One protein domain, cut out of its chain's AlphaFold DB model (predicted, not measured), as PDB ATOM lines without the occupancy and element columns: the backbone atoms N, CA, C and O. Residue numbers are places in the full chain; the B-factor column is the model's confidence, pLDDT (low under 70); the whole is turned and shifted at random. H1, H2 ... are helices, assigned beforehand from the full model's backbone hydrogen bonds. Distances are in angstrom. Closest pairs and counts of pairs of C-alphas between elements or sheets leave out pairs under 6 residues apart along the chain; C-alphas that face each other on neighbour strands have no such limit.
ATOM      1  N   LYS A  26      74.667 -34.025   6.229       67.81
ATOM      2  CA  LYS A  26      73.746 -34.425   5.158       67.81
ATOM      3  C   LYS A  26      72.411 -34.919   5.719       67.81
ATOM      4  O   LYS A  26      71.357 -34.523   5.226       67.81
ATOM      5  N   HIS A  27      72.441 -35.713   6.788       65.38
ATOM      6  CA  HIS A  27      71.231 -36.250   7.412       65.38
ATOM      7  C   HIS A  27      70.372 -35.171   8.095       65.38
ATOM      8  O   HIS A  27      69.141 -35.255   8.069       65.38
ATOM      9  N   VAL A  28      70.998 -34.141   8.676       71.06
ATOM     10  CA  VAL A  28      70.304 -32.970   9.246       71.06
ATOM     11  C   VAL A  28      69.689 -32.106   8.143       71.06
ATOM     12  O   VAL A  28      68.539 -31.685   8.265       71.06
ATOM     13  N   LEU A  29      70.408 -31.890   7.037       62.47
ATOM     14  CA  LEU A  29      69.893 -31.133   5.893       62.47
ATOM     15  C   LEU A  29      68.709 -31.840   5.222       62.47
ATOM     16  O   LEU A  29      67.695 -31.193   4.961       62.47
ATOM     17  N   LEU A  30      68.784 -33.160   5.024       60.88
ATOM     18  CA  LEU A  30      67.681 -33.954   4.472       60.88
ATOM     19  C   LEU A  30      66.444 -33.937   5.381       60.88
ATOM     20  O   LEU A  30      65.340 -33.738   4.882       60.88
ATOM     21  N   LYS A  31      66.620 -34.039   6.708       62.03
ATOM     22  CA  LYS A  31      65.517 -33.893   7.677       62.03
ATOM     23  C   LYS A  31      64.903 -32.489   7.677       62.03
ATOM     24  O   LYS A  31      63.700 -32.344   7.858       62.03
ATOM     25  N   SER A  32      65.707 -31.446   7.462       60.56
ATOM     26  CA  SER A  32      65.191 -30.073   7.363       60.56
ATOM     27  C   SER A  32      64.421 -29.824   6.059       60.56
ATOM     28  O   SER A  32      63.430 -29.100   6.057       60.56
ATOM     29  N   LEU A  33      64.835 -30.460   4.958       59.06
ATOM     30  CA  LEU A  33      64.146 -30.391   3.669       59.06
ATOM     31  C   LEU A  33      62.812 -31.142   3.702       59.06
ATOM     32  O   LEU A  33      61.813 -30.598   3.239       59.06
ATOM     33  N   SER A  34      62.770 -32.339   4.300       67.19
ATOM     34  CA  SER A  34      61.523 -33.094   4.464       67.19
ATOM     35  C   SER A  34      60.536 -32.388   5.397       67.19
ATOM     36  O   SER A  34      59.342 -32.366   5.117       67.19
ATOM     37  N   PHE A  35      61.024 -31.735   6.454       66.88
ATOM     38  CA  PHE A  35      60.178 -30.945   7.350       66.88
ATOM     39  C   PHE A  35      59.560 -29.723   6.655       66.88
ATOM     40  O   PHE A  35      58.377 -29.461   6.830       66.88
ATOM     41  N   ASN A  36      60.319 -29.005   5.819       63.53
ATOM     42  CA  ASN A  36      59.789 -27.861   5.065       63.53
ATOM     43  C   ASN A  36      58.777 -28.279   3.984       63.53
ATOM     44  O   ASN A  36      57.829 -27.545   3.725       63.53
ATOM     45  N   LEU A  37      58.959 -29.455   3.370       68.38
ATOM     46  CA  LEU A  37      57.984 -30.031   2.437       68.38
ATOM     47  C   LEU A  37      56.675 -30.399   3.143       68.38
ATOM     48  O   LEU A  37      55.603 -30.078   2.636       68.38
ATOM     49  N   LEU A  38      56.759 -31.005   4.331       66.12
ATOM     50  CA  LEU A  38      55.587 -31.288   5.164       66.12
ATOM     51  C   LEU A  38      54.885 -30.001   5.608       66.12
ATOM     52  O   LEU A  38      53.664 -29.922   5.521       66.12
ATOM     53  N   LEU A  39      55.639 -28.974   6.016       70.12
ATOM     54  CA  LEU A  39      55.062 -27.684   6.403       70.12
ATOM     55  C   LEU A  39      54.310 -27.024   5.241       70.12
ATOM     56  O   LEU A  39      53.187 -26.569   5.426       70.12
ATOM     57  N   GLY A  40      54.893 -27.034   4.039       75.81
ATOM     58  CA  GLY A  40      54.238 -26.503   2.841       75.81
ATOM     59  C   GLY A  40      52.977 -27.282   2.449       75.81
ATOM     60  O   GLY A  40      52.017 -26.687   1.969       75.81
ATOM     61  N   GLY A  41      52.950 -28.599   2.687       68.81
ATOM     62  CA  GLY A  41      51.752 -29.423   2.507       68.81
ATOM     63  C   GLY A  41      50.638 -29.076   3.497       68.81
ATOM     64  O   GLY A  41      49.487 -28.939   3.091       68.81
ATOM     65  N   VAL A  42      50.980 -28.867   4.771       66.69
ATOM     66  CA  VAL A  42      50.022 -28.478   5.821       66.69
ATOM     67  C   VAL A  42      49.467 -27.073   5.585       66.69
ATOM     68  O   VAL A  42      48.265 -26.870   5.717       66.69
ATOM     69  N   GLU A  43      50.305 -26.112   5.188       69.88
ATOM     70  CA  GLU A  43      49.857 -24.754   4.846       69.88
ATOM     71  C   GLU A  43      48.896 -24.765   3.649       69.88
ATOM     72  O   GLU A  43      47.854 -24.116   3.692       69.88
ATOM     73  N   LYS A  44      49.198 -25.555   2.612       74.94
ATOM     74  CA  LYS A  44      48.324 -25.704   1.443       74.94
ATOM     75  C   LYS A  44      46.993 -26.375   1.794       74.94
ATOM     76  O   LYS A  44      45.948 -25.919   1.343       74.94
ATOM     77  N   PHE A  45      47.023 -27.424   2.616       64.75
ATOM     78  CA  PHE A  45      45.811 -28.085   3.102       64.75
ATOM     79  C   PHE A  45      44.944 -27.127   3.928       64.75
ATOM     80  O   PHE A  45      43.735 -27.075   3.734       64.75
ATOM     81  N   GLN A  46      45.555 -26.312   4.793       62.47
ATOM     82  CA  GLN A  46      44.830 -25.298   5.559       62.47
ATOM     83  C   GLN A  46      44.193 -24.237   4.646       62.47
ATOM     84  O   GLN A  46      43.040 -23.885   4.860       62.47
ATOM     85  N   GLU A  47      44.888 -23.767   3.603       73.38
ATOM     86  CA  GLU A  47      44.311 -22.829   2.626       73.38
ATOM     87  C   GLU A  47      43.122 -23.430   1.857       73.38
ATOM     88  O   GLU A  47      42.150 -22.724   1.583       73.38
ATOM     89  N   GLU A  48      43.182 -24.716   1.506       75.00
ATOM     90  CA  GLU A  48      42.080 -25.432   0.850       75.00
ATOM     91  C   GLU A  48      40.884 -25.609   1.801       75.00
ATOM     92  O   GLU A  48      39.747 -25.347   1.409       75.00
ATOM     93  N   VAL A  49      41.133 -25.964   3.066       67.94
ATOM     94  CA  VAL A  49      40.100 -26.063   4.112       67.94
ATOM     95  C   VAL A  49      39.456 -24.706   4.391       67.94
ATOM     96  O   VAL A  49      38.232 -24.622   4.463       67.94
ATOM     97  N   ASP A  50      40.237 -23.630   4.491       64.19
ATOM     98  CA  ASP A  50      39.720 -22.282   4.733       64.19
ATOM     99  C   ASP A  50      38.876 -21.786   3.539       64.19
ATOM    100  O   ASP A  50      37.832 -21.154   3.726       64.19
ATOM    101  N   GLN A  51      39.276 -22.103   2.302       68.44
ATOM    102  CA  GLN A  51      38.485 -21.799   1.102       68.44
ATOM    103  C   GLN A  51      37.166 -22.574   1.063       68.44
ATOM    104  O   GLN A  51      36.127 -21.984   0.760       68.44
ATOM    105  N   LEU A  52      37.195 -23.868   1.390       60.25
ATOM    106  CA  LEU A  52      35.997 -24.701   1.475       60.25
ATOM    107  C   LEU A  52      35.072 -24.242   2.608       60.25
ATOM    108  O   LEU A  52      33.866 -24.150   2.401       60.25
ATOM    109  N   SER A  53      35.622 -23.876   3.769       48.06
ATOM    110  CA  SER A  53      34.856 -23.334   4.897       48.06
ATOM    111  C   SER A  53      34.142 -22.038   4.517       48.06
ATOM    112  O   SER A  53      32.971 -21.875   4.834       48.06
ATOM    113  N   HIS A  54      34.807 -21.133   3.792       57.09
ATOM    114  CA  HIS A  54      34.174 -19.904   3.314       57.09
ATOM    115  C   HIS A  54      33.070 -20.157   2.278       57.09
ATOM    116  O   HIS A  54      32.063 -19.451   2.291       57.09
ATOM    117  N   GLN A  55      33.236 -21.147   1.396       61.84
ATOM    118  CA  GLN A  55      32.199 -21.532   0.431       61.84
ATOM    119  C   GLN A  55      30.984 -22.158   1.124       61.84
ATOM    120  O   GLN A  55      29.857 -21.763   0.834       61.84
ATOM    121  N   LEU A  56      31.217 -23.061   2.080       56.03
ATOM    122  CA  LEU A  56      30.170 -23.681   2.894       56.03
ATOM    123  C   LEU A  56      29.415 -22.643   3.729       56.03
ATOM    124  O   LEU A  56      28.189 -22.669   3.765       56.03
ATOM    125  N   ASP A  57      30.116 -21.691   4.347       60.47
ATOM    126  CA  ASP A  57      29.479 -20.610   5.102       60.47
ATOM    127  C   ASP A  57      28.615 -19.718   4.200       60.47
ATOM    128  O   ASP A  57      27.507 -19.343   4.583       60.47
ATOM    129  N   GLU A  58      29.078 -19.374   2.993       60.28
ATOM    130  CA  GLU A  58      28.278 -18.589   2.045       60.28
ATOM    131  C   GLU A  58      27.038 -19.352   1.564       60.28
ATOM    132  O   GLU A  58      25.960 -18.755   1.486       60.28
ATOM    133  N   GLU A  59      27.156 -20.650   1.283       70.94
ATOM    134  CA  GLU A  59      26.041 -21.507   0.867       70.94
ATOM    135  C   GLU A  59      25.010 -21.662   1.996       70.94
ATOM    136  O   GLU A  59      23.842 -21.321   1.815       70.94
ATOM    137  N   LEU A  60      25.454 -22.003   3.209       68.31
ATOM    138  CA  LEU A  60      24.593 -22.143   4.388       68.31
ATOM    139  C   LEU A  60      23.908 -20.825   4.782       68.31
ATOM    140  O   LEU A  60      22.730 -20.809   5.146       68.31
ATOM    141  N   VAL A  61      24.615 -19.691   4.704       68.81
ATOM    142  CA  VAL A  61      24.028 -18.366   4.970       68.81
ATOM    143  C   VAL A  61      23.022 -17.984   3.886       68.81
ATOM    144  O   VAL A  61      22.006 -17.344   4.181       68.81
ATOM    145  N   THR A  62      23.288 -18.355   2.636       70.50
ATOM    146  CA  THR A  62      22.367 -18.129   1.520       70.50
ATOM    147  C   THR A  62      21.096 -18.951   1.703       70.50
ATOM    148  O   THR A  62      20.002 -18.387   1.621       70.50
ATOM    149  N   ASP A  63      21.225 -20.216   2.091       76.69
ATOM    150  CA  ASP A  63      20.102 -21.099   2.390       76.69
ATOM    151  C   ASP A  63      19.287 -20.598   3.578       76.69
ATOM    152  O   ASP A  63      18.069 -20.478   3.474       76.69
ATOM    153  N   ALA A  64      19.927 -20.182   4.674       80.00
ATOM    154  CA  ALA A  64      19.228 -19.609   5.825       80.00
ATOM    155  C   ALA A  64      18.420 -18.352   5.449       80.00
ATOM    156  O   ALA A  64      17.288 -18.157   5.900       80.00
ATOM    157  N   ARG A  65      18.975 -17.494   4.582       84.06
ATOM    158  CA  ARG A  65      18.304 -16.279   4.094       84.06
ATOM    159  C   ARG A  65      17.147 -16.570   3.147       84.06
ATOM    160  O   ARG A  65      16.199 -15.779   3.120       84.06
ATOM    161  N   ILE A  66      17.240 -17.634   2.355       87.31
ATOM    162  CA  ILE A  66      16.163 -18.101   1.477       87.31
ATOM    163  C   ILE A  66      15.063 -18.755   2.321       87.31
ATOM    164  O   ILE A  66      13.898 -18.399   2.171       87.31
ATOM    165  N   LEU A  67      15.432 -19.623   3.267       85.69
ATOM    166  CA  LEU A  67      14.526 -20.311   4.192       85.69
ATOM    167  C   LEU A  67      13.736 -19.350   5.086       85.69
ATOM    168  O   LEU A  67      12.592 -19.643   5.427       85.69
ATOM    169  N   ALA A  68      14.320 -18.202   5.439       87.38
ATOM    170  CA  ALA A  68      13.634 -17.154   6.192       87.38
ATOM    171  C   ALA A  68      12.459 -16.522   5.422       87.38
ATOM    172  O   ALA A  68      11.567 -15.938   6.034       87.38
ATOM    173  N   VAL A  69      12.444 -16.622   4.089       87.94
ATOM    174  CA  VAL A  69      11.327 -16.162   3.262       87.94
ATOM    175  C   VAL A  69      10.394 -17.345   3.034       87.94
ATOM    176  O   VAL A  69      10.627 -18.176   2.160       87.94
ATOM    177  N   GLU A  70       9.302 -17.401   3.798       87.88
ATOM    178  CA  GLU A  70       8.335 -18.512   3.785       87.88
ATOM    179  C   GLU A  70       7.869 -18.886   2.366       87.88
ATOM    180  O   GLU A  70       7.741 -20.056   2.015       87.88
ATOM    181  N   ARG A  71       7.731 -17.876   1.504       88.06
ATOM    182  CA  ARG A  71       7.285 -18.005   0.111       88.06
ATOM    183  C   ARG A  71       8.303 -18.685  -0.812       88.06
ATOM    184  O   ARG A  71       7.912 -19.196  -1.855       88.06
ATOM    185  N   LEU A  72       9.588 -18.680  -0.453       90.00
ATOM    186  CA  LEU A  72      10.661 -19.336  -1.212       90.00
ATOM    187  C   LEU A  72      10.958 -20.745  -0.706       90.00
ATOM    188  O   LEU A  72      11.550 -21.539  -1.432       90.00
ATOM    189  N   ARG A  73      10.523 -21.085   0.512       89.12
ATOM    190  CA  ARG A  73      10.834 -22.364   1.157       89.12
ATOM    191  C   ARG A  73      10.379 -23.573   0.335       89.12
ATOM    192  O   ARG A  73      11.119 -24.544   0.229       89.12
ATOM    193  N   GLY A  74       9.207 -23.487  -0.294       87.81
ATOM    194  CA  GLY A  74       8.678 -24.542  -1.167       87.81
ATOM    195  C   GLY A  74       9.389 -24.674  -2.519       87.81
ATOM    196  O   GLY A  74       9.104 -25.603  -3.261       87.81
ATOM    197  N   LEU A  75      10.298 -23.757  -2.859       89.44
ATOM    198  CA  LEU A  75      10.983 -23.716  -4.153       89.44
ATOM    199  C   LEU A  75      12.427 -24.225  -4.091       89.44
ATOM    200  O   LEU A  75      13.033 -24.423  -5.140       89.44
ATOM    201  N   ILE A  76      12.968 -24.459  -2.891       89.44
ATOM    202  CA  ILE A  76      14.381 -24.813  -2.675       89.44
ATOM    203  C   ILE A  76      14.784 -26.081  -3.434       89.44
ATOM    204  O   ILE A  76      15.859 -26.133  -4.019       89.44
ATOM    205  N   CYS A  77      13.896 -27.071  -3.504       87.69
ATOM    206  CA  CYS A  77      14.174 -28.331  -4.196       87.69
ATOM    207  C   CYS A  77      13.933 -28.274  -5.713       87.69
ATOM    208  O   CYS A  77      14.260 -29.219  -6.424       87.69
ATOM    209  N   HIS A  78      13.334 -27.194  -6.218       89.69
ATOM    210  CA  HIS A  78      12.850 -27.119  -7.599       89.69
ATOM    211  C   HIS A  78      13.516 -26.010  -8.412       89.69
ATOM    212  O   HIS A  78      13.446 -26.008  -9.638       89.69
ATOM    213  N   VAL A  79      14.156 -25.050  -7.754       89.38
ATOM    214  CA  VAL A  79      14.733 -23.871  -8.391       89.38
ATOM    215  C   VAL A  79      16.203 -23.790  -8.026       89.38
ATOM    216  O   VAL A  79      16.587 -23.982  -6.879       89.38
ATOM    217  N   SER A  80      17.038 -23.486  -9.014       90.75
ATOM    218  CA  SER A  80      18.464 -23.248  -8.803       90.75
ATOM    219  C   SER A  80      18.705 -22.169  -7.742       90.75
ATOM    220  O   SER A  80      17.976 -21.176  -7.678       90.75
ATOM    221  N   GLY A  81      19.781 -22.312  -6.961       87.81
ATOM    222  CA  GLY A  81      20.154 -21.328  -5.938       87.81
ATOM    223  C   GLY A  81      20.285 -19.906  -6.499       87.81
ATOM    224  O   GLY A  81      19.763 -18.957  -5.919       87.81
ATOM    225  N   ILE A  82      20.871 -19.750  -7.694       86.12
ATOM    226  CA  ILE A  82      20.962 -18.453  -8.391       86.12
ATOM    227  C   ILE A  82      19.567 -17.871  -8.667       86.12
ATOM    228  O   ILE A  82      19.343 -16.676  -8.452       86.12
ATOM    229  N   GLY A  83      18.624 -18.705  -9.113       88.62
ATOM    230  CA  GLY A  83      17.234 -18.304  -9.316       88.62
ATOM    231  C   GLY A  83      16.587 -17.833  -8.016       88.62
ATOM    232  O   GLY A  83      16.018 -16.746  -7.979       88.62
ATOM    233  N   LEU A  84      16.743 -18.586  -6.924       90.12
ATOM    234  CA  LEU A  84      16.180 -18.240  -5.614       90.12
ATOM    235  C   LEU A  84      16.741 -16.930  -5.051       90.12
ATOM    236  O   LEU A  84      15.977 -16.107  -4.552       90.12
ATOM    237  N   ILE A  85      18.052 -16.701  -5.171       88.75
ATOM    238  CA  ILE A  85      18.693 -15.444  -4.756       88.75
ATOM    239  C   ILE A  85      18.131 -14.269  -5.559       88.75
ATOM    240  O   ILE A  85      17.832 -13.219  -4.989       88.75
ATOM    241  N   THR A  86      17.969 -14.453  -6.870       88.81
ATOM    242  CA  THR A  86      17.453 -13.411  -7.765       88.81
ATOM    243  C   THR A  86      15.997 -13.092  -7.435       88.81
ATOM    244  O   THR A  86      15.669 -11.934  -7.200       88.81
ATOM    245  N   ILE A  87      15.139 -14.108  -7.303       89.12
ATOM    246  CA  ILE A  87      13.732 -13.935  -6.908       89.12
ATOM    247  C   ILE A  87      13.647 -13.241  -5.544       89.12
ATOM    248  O   ILE A  87      12.855 -12.323  -5.364       89.12
ATOM    249  N   ARG A  88      14.485 -13.636  -4.577       90.12
ATOM    250  CA  ARG A  88      14.537 -12.993  -3.259       90.12
ATOM    251  C   ARG A  88      14.871 -11.507  -3.357       90.12
ATOM    252  O   ARG A  88      14.261 -10.723  -2.641       90.12
ATOM    253  N   ALA A  89      15.834 -11.126  -4.195       88.00
ATOM    254  CA  ALA A  89      16.190  -9.723  -4.392       88.00
ATOM    255  C   ALA A  89      15.006  -8.926  -4.961       88.00
ATOM    256  O   ALA A  89      14.647  -7.896  -4.401       88.00
ATOM    257  N   GLU A  90      14.338  -9.460  -5.984       87.88
ATOM    258  CA  GLU A  90      13.169  -8.831  -6.616       87.88
ATOM    259  C   GLU A  90      11.965  -8.716  -5.663       87.88
ATOM    260  O   GLU A  90      11.223  -7.737  -5.698       87.88
ATOM    261  N   LEU A  91      11.769  -9.694  -4.772       86.31
ATOM    262  CA  LEU A  91      10.712  -9.654  -3.755       86.31
ATOM    263  C   LEU A  91      10.952  -8.604  -2.666       86.31
ATOM    264  O   LEU A  91       9.996  -8.191  -2.011       86.31
ATOM    265  N   LEU A  92      12.204  -8.208  -2.436       86.00
ATOM    266  CA  LEU A  92      12.557  -7.203  -1.433       86.00
ATOM    267  C   LEU A  92      12.437  -5.773  -1.960       86.00
ATOM    268  O   LEU A  92      12.330  -4.857  -1.150       86.00
ATOM    269  N   GLU A  93      12.446  -5.566  -3.278       83.81
ATOM    270  CA  GLU A  93      12.219  -4.232  -3.839       83.81
ATOM    271  C   GLU A  93      10.796  -3.758  -3.534       83.81
ATOM    272  O   GLU A  93       9.861  -4.555  -3.560       83.81
ATOM    273  N   GLU A  94      10.604  -2.476  -3.230       80.12
ATOM    274  CA  GLU A  94       9.267  -1.894  -3.103       80.12
ATOM    275  C   GLU A  94       8.682  -1.680  -4.500       80.12
ATOM    276  O   GLU A  94       9.307  -1.060  -5.356       80.12
ATOM    277  N   VAL A  95       7.482  -2.210  -4.737       78.75
ATOM    278  CA  VAL A  95       6.744  -1.979  -5.982       78.75
ATOM    279  C   VAL A  95       5.699  -0.915  -5.712       78.75
ATOM    280  O   VAL A  95       4.838  -1.103  -4.850       78.75
ATOM    281  N   ILE A  96       5.770   0.186  -6.455       78.12
ATOM    282  CA  ILE A  96       4.724   1.203  -6.464       78.12
ATOM    283  C   ILE A  96       3.621   0.688  -7.400       78.12
ATOM    284  O   ILE A  96       3.882   0.496  -8.591       78.12
ATOM    285  N   PRO A  97       2.408   0.395  -6.894       72.50
ATOM    286  CA  PRO A  97       1.311  -0.028  -7.754       72.50
ATOM    287  C   PRO A  97       1.039   1.048  -8.817       72.50
ATOM    288  O   PRO A  97       1.118   2.239  -8.529       72.50
ATOM    289  N   ASP A  98       0.744   0.603 -10.040       74.06
ATOM    290  CA  ASP A  98       0.449   1.412 -11.237       74.06
ATOM    291  C   ASP A  98       1.642   2.047 -11.972       74.06
ATOM    292  O   ASP A  98       1.457   2.660 -13.028       74.06
ATOM    293  N   GLU A  99       2.876   1.837 -11.509       79.00
ATOM    294  CA  GLU A  99       4.053   2.214 -12.291       79.00
ATOM    295  C   GLU A  99       4.306   1.181 -13.405       79.00
ATOM    296  O   GLU A  99       4.316  -0.034 -13.187       79.00
ATOM    297  N   HIS A 100       4.473   1.645 -14.647       71.50
ATOM    298  CA  HIS A 100       4.870   0.759 -15.741       71.50
ATOM    299  C   HIS A 100       6.263   0.184 -15.442       71.50
ATOM    300  O   HIS A 100       7.204   0.935 -15.190       71.50
ATOM    301  N   CYS A 101       6.404  -1.150 -15.490       74.94
ATOM    302  CA  CYS A 101       7.695  -1.826 -15.317       74.94
ATOM    303  C   CYS A 101       8.613  -1.511 -16.519       74.94
ATOM    304  O   CYS A 101       8.748  -2.317 -17.437       74.94
ATOM    305  N   ASP A 102       9.291  -0.360 -16.483       67.62
ATOM    306  CA  ASP A 102      10.335   0.053 -17.435       67.62
ATOM    307  C   ASP A 102      11.693  -0.609 -17.137       67.62
ATOM    308  O   ASP A 102      12.741  -0.213 -17.665       67.62
ATOM    309  N   LEU A 103      11.706  -1.646 -16.289       73.94
ATOM    310  CA  LEU A 103      12.910  -2.403 -15.985       73.94
ATOM    311  C   LEU A 103      13.443  -3.015 -17.279       73.94
ATOM    312  O   LEU A 103      12.996  -4.058 -17.760       73.94
ATOM    313  N   ARG A 104      14.480  -2.360 -17.815       59.41
ATOM    314  CA  ARG A 104      15.278  -2.814 -18.960       59.41
ATOM    315  C   ARG A 104      15.666  -4.280 -18.840       59.41
ATOM    316  O   ARG A 104      15.808  -4.950 -19.850       59.41
ATOM    317  N   VAL A 105      15.832  -4.770 -17.617       60.75
ATOM    318  CA  VAL A 105      16.160  -6.161 -17.313       60.75
ATOM    319  C   VAL A 105      15.111  -7.123 -17.886       60.75
ATOM    320  O   VAL A 105      15.467  -8.074 -18.582       60.75
ATOM    321  N   LYS A 106      13.825  -6.816 -17.721       68.75
ATOM    322  CA  LYS A 106      12.733  -7.600 -18.300       68.75
ATOM    323  C   LYS A 106      12.600  -7.403 -19.800       68.75
ATOM    324  O   LYS A 106      12.547  -8.372 -20.549       68.75
ATOM    325  N   VAL A 107      12.603  -6.149 -20.244       55.22
ATOM    326  CA  VAL A 107      12.368  -5.805 -21.656       55.22
ATOM    327  C   VAL A 107      13.494  -6.307 -22.567       55.22
ATOM    328  O   VAL A 107      13.235  -6.756 -23.679       55.22
ATOM    329  N   VAL A 108      14.746  -6.239 -22.110       50.62
ATOM    330  CA  VAL A 108      15.928  -6.560 -22.926       50.62
ATOM    331  C   VAL A 108      16.373  -8.008 -22.748       50.62
ATOM    332  O   VAL A 108      16.815  -8.622 -23.717       50.62
ATOM    333  N   PHE A 109      16.272  -8.561 -21.536       55.53
ATOM    334  CA  PHE A 109      16.822  -9.886 -21.229       55.53
ATOM    335  C   PHE A 109      15.753 -10.946 -20.942       55.53
ATOM    336  O   PHE A 109      16.108 -12.101 -20.723       55.53
ATOM    337  N   GLY A 110      14.463 -10.587 -20.951       65.94
ATOM    338  CA  GLY A 110      13.371 -11.523 -20.666       65.94
ATOM    339  C   GLY A 110      13.398 -12.076 -19.239       65.94
ATOM    340  O   GLY A 110      12.844 -13.142 -18.982       65.94
ATOM    341  N   LEU A 111      14.085 -11.389 -18.325       75.00
ATOM    342  CA  LEU A 111      14.160 -11.762 -16.917       75.00
ATOM    343  C   LEU A 111      12.928 -11.234 -16.174       75.00
ATOM    344  O   LEU A 111      12.364 -10.211 -16.552       75.00
ATOM    345  N   LEU A 112      12.499 -11.929 -15.123       73.88
ATOM    346  CA  LEU A 112      11.363 -11.467 -14.324       73.88
ATOM    347  C   LEU A 112      11.712 -10.154 -13.630       73.88
ATOM    348  O   LEU A 112      12.813 -10.029 -13.095       73.88
ATOM    349  N   CYS A 113      10.778  -9.204 -13.643       82.94
ATOM    350  CA  CYS A 113      10.858  -8.035 -12.774       82.94
ATOM    351  C   CYS A 113      10.052  -8.254 -11.492       82.94
ATOM    352  O   CYS A 113       9.146  -9.085 -11.443       82.94
ATOM    353  N   CYS A 114      10.328  -7.455 -10.467       82.69
ATOM    354  CA  CYS A 114       9.578  -7.395  -9.214       82.69
ATOM    355  C   CYS A 114       8.045  -7.274  -9.383       82.69
ATOM    356  O   CYS A 114       7.306  -7.691  -8.490       82.69
ATOM    357  N   HIS A 115       7.563  -6.778 -10.532       83.25
ATOM    358  CA  HIS A 115       6.140  -6.686 -10.888       83.25
ATOM    359  C   HIS A 115       5.524  -8.003 -11.399       83.25
ATOM    360  O   HIS A 115       4.305  -8.133 -11.427       83.25
ATOM    361  N   ASP A 116       6.336  -8.980 -11.820       80.56
ATOM    362  CA  ASP A 116       5.855 -10.292 -12.283       80.56
ATOM    363  C   ASP A 116       5.526 -11.244 -11.137       80.56
ATOM    364  O   ASP A 116       4.795 -12.225 -11.309       80.56
ATOM    365  N   PHE A 117       6.085 -10.976  -9.961       82.94
ATOM    366  CA  PHE A 117       5.897 -11.833  -8.811       82.94
ATOM    367  C   PHE A 117       4.633 -11.425  -8.056       82.94
ATOM    368  O   PHE A 117       4.519 -10.283  -7.607       82.94
ATOM    369  N   PRO A 118       3.679 -12.352  -7.854       79.94
ATOM    370  CA  PRO A 118       2.480 -12.036  -7.095       79.94
ATOM    371  C   PRO A 118       2.896 -11.726  -5.655       79.94
ATOM    372  O   PRO A 118       3.505 -12.581  -5.038       79.94
ATOM    373  N   ARG A 119       2.632 -10.544  -5.092       77.75
ATOM    374  CA  ARG A 119       3.110 -10.205  -3.730       77.75
ATOM    375  C   ARG A 119       2.302 -10.881  -2.630       77.75
ATOM    376  O   ARG A 119       2.877 -11.426  -1.692       77.75
ATOM    377  N   ASP A 120       0.994 -10.942  -2.835       80.19
ATOM    378  CA  ASP A 120       0.036 -11.411  -1.827       80.19
ATOM    379  C   ASP A 120      -0.337 -12.886  -1.999       80.19
ATOM    380  O   ASP A 120      -1.263 -13.387  -1.366       80.19
ATOM    381  N   ARG A 121       0.346 -13.600  -2.904       78.94
ATOM    382  CA  ARG A 121       0.062 -15.009  -3.189       78.94
ATOM    383  C   ARG A 121       1.320 -15.856  -3.096       78.94
ATOM    384  O   ARG A 121       2.451 -15.379  -3.223       78.94
ATOM    385  N   ILE A 122       1.102 -17.143  -2.876       85.12
ATOM    386  CA  ILE A 122       2.154 -18.156  -2.894       85.12
ATOM    387  C   ILE A 122       2.829 -18.126  -4.272       85.12
ATOM    388  O   ILE A 122       2.149 -18.080  -5.298       85.12
ATOM    389  N   LEU A 123       4.165 -18.105  -4.288       88.75
ATOM    390  CA  LEU A 123       4.937 -18.243  -5.521       88.75
ATOM    391  C   LEU A 123       4.810 -19.676  -6.017       88.75
ATOM    392  O   LEU A 123       5.226 -20.611  -5.336       88.75
ATOM    393  N   LEU A 124       4.239 -19.844  -7.204       88.69
ATOM    394  CA  LEU A 124       4.144 -21.139  -7.856       88.69
ATOM    395  C   LEU A 124       5.308 -21.307  -8.829       88.69
ATOM    396  O   LEU A 124       5.806 -20.337  -9.398       88.69
ATOM    397  N   LEU A 125       5.693 -22.555  -9.104       88.19
ATOM    398  CA  LEU A 125       6.701 -22.867 -10.126       88.19
ATOM    399  C   LEU A 125       6.334 -22.322 -11.513       88.19
ATOM    400  O   LEU A 125       7.215 -22.012 -12.305       88.19
ATOM    401  N   SER A 126       5.040 -22.165 -11.809       86.50
ATOM    402  CA  SER A 126       4.564 -21.536 -13.048       86.50
ATOM    403  C   SER A 126       4.909 -20.048 -13.154       86.50
ATOM    404  O   SER A 126       4.919 -19.517 -14.260       86.50
ATOM    405  N   ASN A 127       5.199 -19.379 -12.035       86.94
ATOM    406  CA  ASN A 127       5.645 -17.987 -12.010       86.94
ATOM    407  C   ASN A 127       7.159 -17.851 -12.217       86.94
ATOM    408  O   ASN A 127       7.656 -16.731 -12.272       86.94
ATOM    409  N   ILE A 128       7.898 -18.962 -12.296       88.19
ATOM    410  CA  ILE A 128       9.361 -18.973 -12.349       88.19
ATOM    411  C   ILE A 128       9.805 -19.318 -13.769       88.19
ATOM    412  O   ILE A 128       9.226 -20.207 -14.400       88.19
ATOM    413  N   PRO A 129      10.836 -18.651 -14.315       85.38
ATOM    414  CA  PRO A 129      11.286 -18.919 -15.664       85.38
ATOM    415  C   PRO A 129      11.884 -20.319 -15.705       85.38
ATOM    416  O   PRO A 129      12.689 -20.684 -14.847       85.38
ATOM    417  N   LYS A 130      11.545 -21.085 -16.745       86.50
ATOM    418  CA  LYS A 130      11.998 -22.477 -16.899       86.50
ATOM    419  C   LYS A 130      13.519 -22.641 -16.812       86.50
ATOM    420  O   LYS A 130      13.977 -23.676 -16.360       86.50
ATOM    421  N   ILE A 131      14.291 -21.619 -17.195       84.38
ATOM    422  CA  ILE A 131      15.763 -21.631 -17.124       84.38
ATOM    423  C   ILE A 131      16.309 -21.734 -15.692       84.38
ATOM    424  O   ILE A 131      17.451 -22.139 -15.504       84.38
ATOM    425  N   TRP A 132      15.521 -21.362 -14.681       88.31
ATOM    426  CA  TRP A 132      15.914 -21.473 -13.277       88.31
ATOM    427  C   TRP A 132      15.373 -22.727 -12.601       88.31
ATOM    428  O   TRP A 132      15.804 -23.018 -11.486       88.31
ATOM    429  N   ILE A 133      14.455 -23.450 -13.244       89.75
ATOM    430  CA  ILE A 133      13.877 -24.686 -12.720       89.75
ATOM    431  C   ILE A 133      14.900 -25.810 -12.910       89.75
ATOM    432  O   ILE A 133      15.458 -25.978 -13.993       89.75
ATOM    433  N   LEU A 134      15.168 -26.563 -11.845       86.69
ATOM    434  CA  LEU A 134      16.087 -27.696 -11.878       86.69
ATOM    435  C   LEU A 134      15.485 -28.820 -12.726       86.69
ATOM    436  O   LEU A 134      14.313 -29.156 -12.561       86.69
ATOM    437  N   SER A 135      16.282 -29.419 -13.611       72.75
ATOM    438  CA  SER A 135      15.835 -30.440 -14.572       72.75
ATOM    439  C   SER A 135      15.099 -31.607 -13.905       72.75
ATOM    440  O   SER A 135      14.062 -32.034 -14.398       72.75
ATOM    441  N   SER A 136      15.570 -32.039 -12.730       69.69
ATOM    442  CA  SER A 136      14.956 -33.101 -11.923       69.69
ATOM    443  C   SER A 136      13.506 -32.807 -11.531       69.69
ATOM    444  O   SER A 136      12.680 -33.707 -11.493       69.69
ATOM    445  N   SER A 137      13.168 -31.538 -11.299       63.22
ATOM    446  CA  SER A 137      11.795 -31.114 -10.991       63.22
ATOM    447  C   SER A 137      10.915 -30.928 -12.231       63.22
ATOM    448  O   SER A 137       9.692 -30.809 -12.133       63.22
ATOM    449  N   LEU A 138      11.537 -30.865 -13.409       61.16
ATOM    450  CA  LEU A 138      10.852 -30.736 -14.689       61.16
ATOM    451  C   LEU A 138      10.326 -32.102 -15.146       61.16
ATOM    452  O   LEU A 138       9.187 -32.181 -15.605       61.16
ATOM    453  N   ASP A 139      11.117 -33.156 -14.931       57.72
ATOM    454  CA  ASP A 139      10.763 -34.541 -15.254       57.72
ATOM    455  C   ASP A 139       9.629 -35.070 -14.353       57.72
ATOM    456  O   ASP A 139       8.641 -35.585 -14.873       57.72
ATOM    457  N   GLU A 140       9.662 -34.801 -13.038       59.62
ATOM    458  CA  GLU A 140       8.557 -35.134 -12.110       59.62
ATOM    459  C   GLU A 140       7.209 -34.516 -12.536       59.62
ATOM    460  O   GLU A 140       6.147 -35.111 -12.344       59.62
ATOM    461  N   ARG A 141       7.216 -33.319 -13.142       55.56
ATOM    462  CA  ARG A 141       5.988 -32.690 -13.660       55.56
ATOM    463  C   ARG A 141       5.565 -33.216 -15.024       55.56
ATOM    464  O   ARG A 141       4.370 -33.186 -15.306       55.56
ATOM    465  N   LEU A 142       6.498 -33.645 -15.872       53.84
ATOM    466  CA  LEU A 142       6.159 -34.279 -17.149       53.84
ATOM    467  C   LEU A 142       5.482 -35.634 -16.914       53.84
ATOM    468  O   LEU A 142       4.489 -35.923 -17.581       53.84
ATOM    469  N   GLU A 143       5.927 -36.383 -15.902       55.66
ATOM    470  CA  GLU A 143       5.261 -37.608 -15.447       55.66
ATOM    471  C   GLU A 143       3.864 -37.328 -14.862       55.66
ATOM    472  O   GLU A 143       2.898 -38.007 -15.207       55.66
ATOM    473  N   GLN A 144       3.700 -36.275 -14.048       54.53
ATOM    474  CA  GLN A 144       2.386 -35.898 -13.494       54.53
ATOM    475  C   GLN A 144       1.398 -35.331 -14.531       54.53
ATOM    476  O   GLN A 144       0.190 -35.343 -14.293       54.53
ATOM    477  N   LEU A 145       1.877 -34.819 -15.671       48.03
ATOM    478  CA  LEU A 145       1.049 -34.239 -16.740       48.03
ATOM    479  C   LEU A 145       0.614 -35.252 -17.814       48.03
ATOM    480  O   LEU A 145       0.011 -34.851 -18.808       48.03
ATOM    481  N   GLY A 146       0.865 -36.550 -17.617       38.81
ATOM    482  CA  GLY A 146       0.329 -37.605 -18.482       38.81
ATOM    483  C   GLY A 146       0.917 -37.626 -19.895       38.81
ATOM    484  O   GLY A 146       0.265 -38.107 -20.821       38.81
TER     485      GLY A 146
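AT A GLANCE: This is residues 26 to 146 of the 392 residues of an uncharacterized protein of Phycomyces blakesleeanus (strain ATCC 8743b / DSM 1359 / FGSC 10004 / NBRC 33097 / NRRL 1555) (UniProt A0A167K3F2). One long helix, H1, sticks out as an arm with its residues 26 to 58 from a small head of short helices and loops, and residues 139 to 146, of which 139 to 144 belong to H5, stick out from the head too. The head holds the rest of H1, H2, H3, H4 and the long unnamed stretch of residues 110 to 134. The printed part has 121 residues with five named helices, H1 to H5 in chain order, and no named strand; its class is all helix. It is extended, with a radius of gyration of the C-alphas of 23.6 A, and spans 82 by 40 by 29 A, H1 making the length.

HOW THE PARTS SIT: H1, residues 26 to 67, and H2, residues 70 to 73, only just touch, only at the corner by their tight link, with 3 pairs of C-alphas within 8 A; the closest are those of Leu 67 and Arg 73, 5.2 A. With residues 62 to 66 alone, H1 touches residues 84 to 88 of H3, residues 81 to 92; the closest C-alphas, of Ile 66 and Leu 84, are 7.1 A apart. H1 and H3 run the same way at a steep tilt of 46 degrees. H4, residues 104 to 109, and H5, residues 135 to 144, touch no helix. Each O i to N i+4 pair is within hydrogen-bond range in H1, H3 and H4; in H5 4 of 6 are, and H2 is too short for such a pair.

IN THESE COORDINATES: H1 runs 60.9 A from C-alpha 26 at (73.746, -34.425, 5.158). H2 is 5.3 A long, H3 16.7 A, H4 7.6 A and H5 14.6 A, ending at C-alpha 144 (2.386, -35.898, -13.494).

THE WHOLE: The farthest C-alphas, of Lys 26 and Asp 98, are 83.2 A apart. The printed part has no cut. The links H3 to H4 and H4 to H5 are long. Mean pLDDT is 74.4 over the printed part, with 48 residues under 70, among them 49 to 58 and 136 to 146.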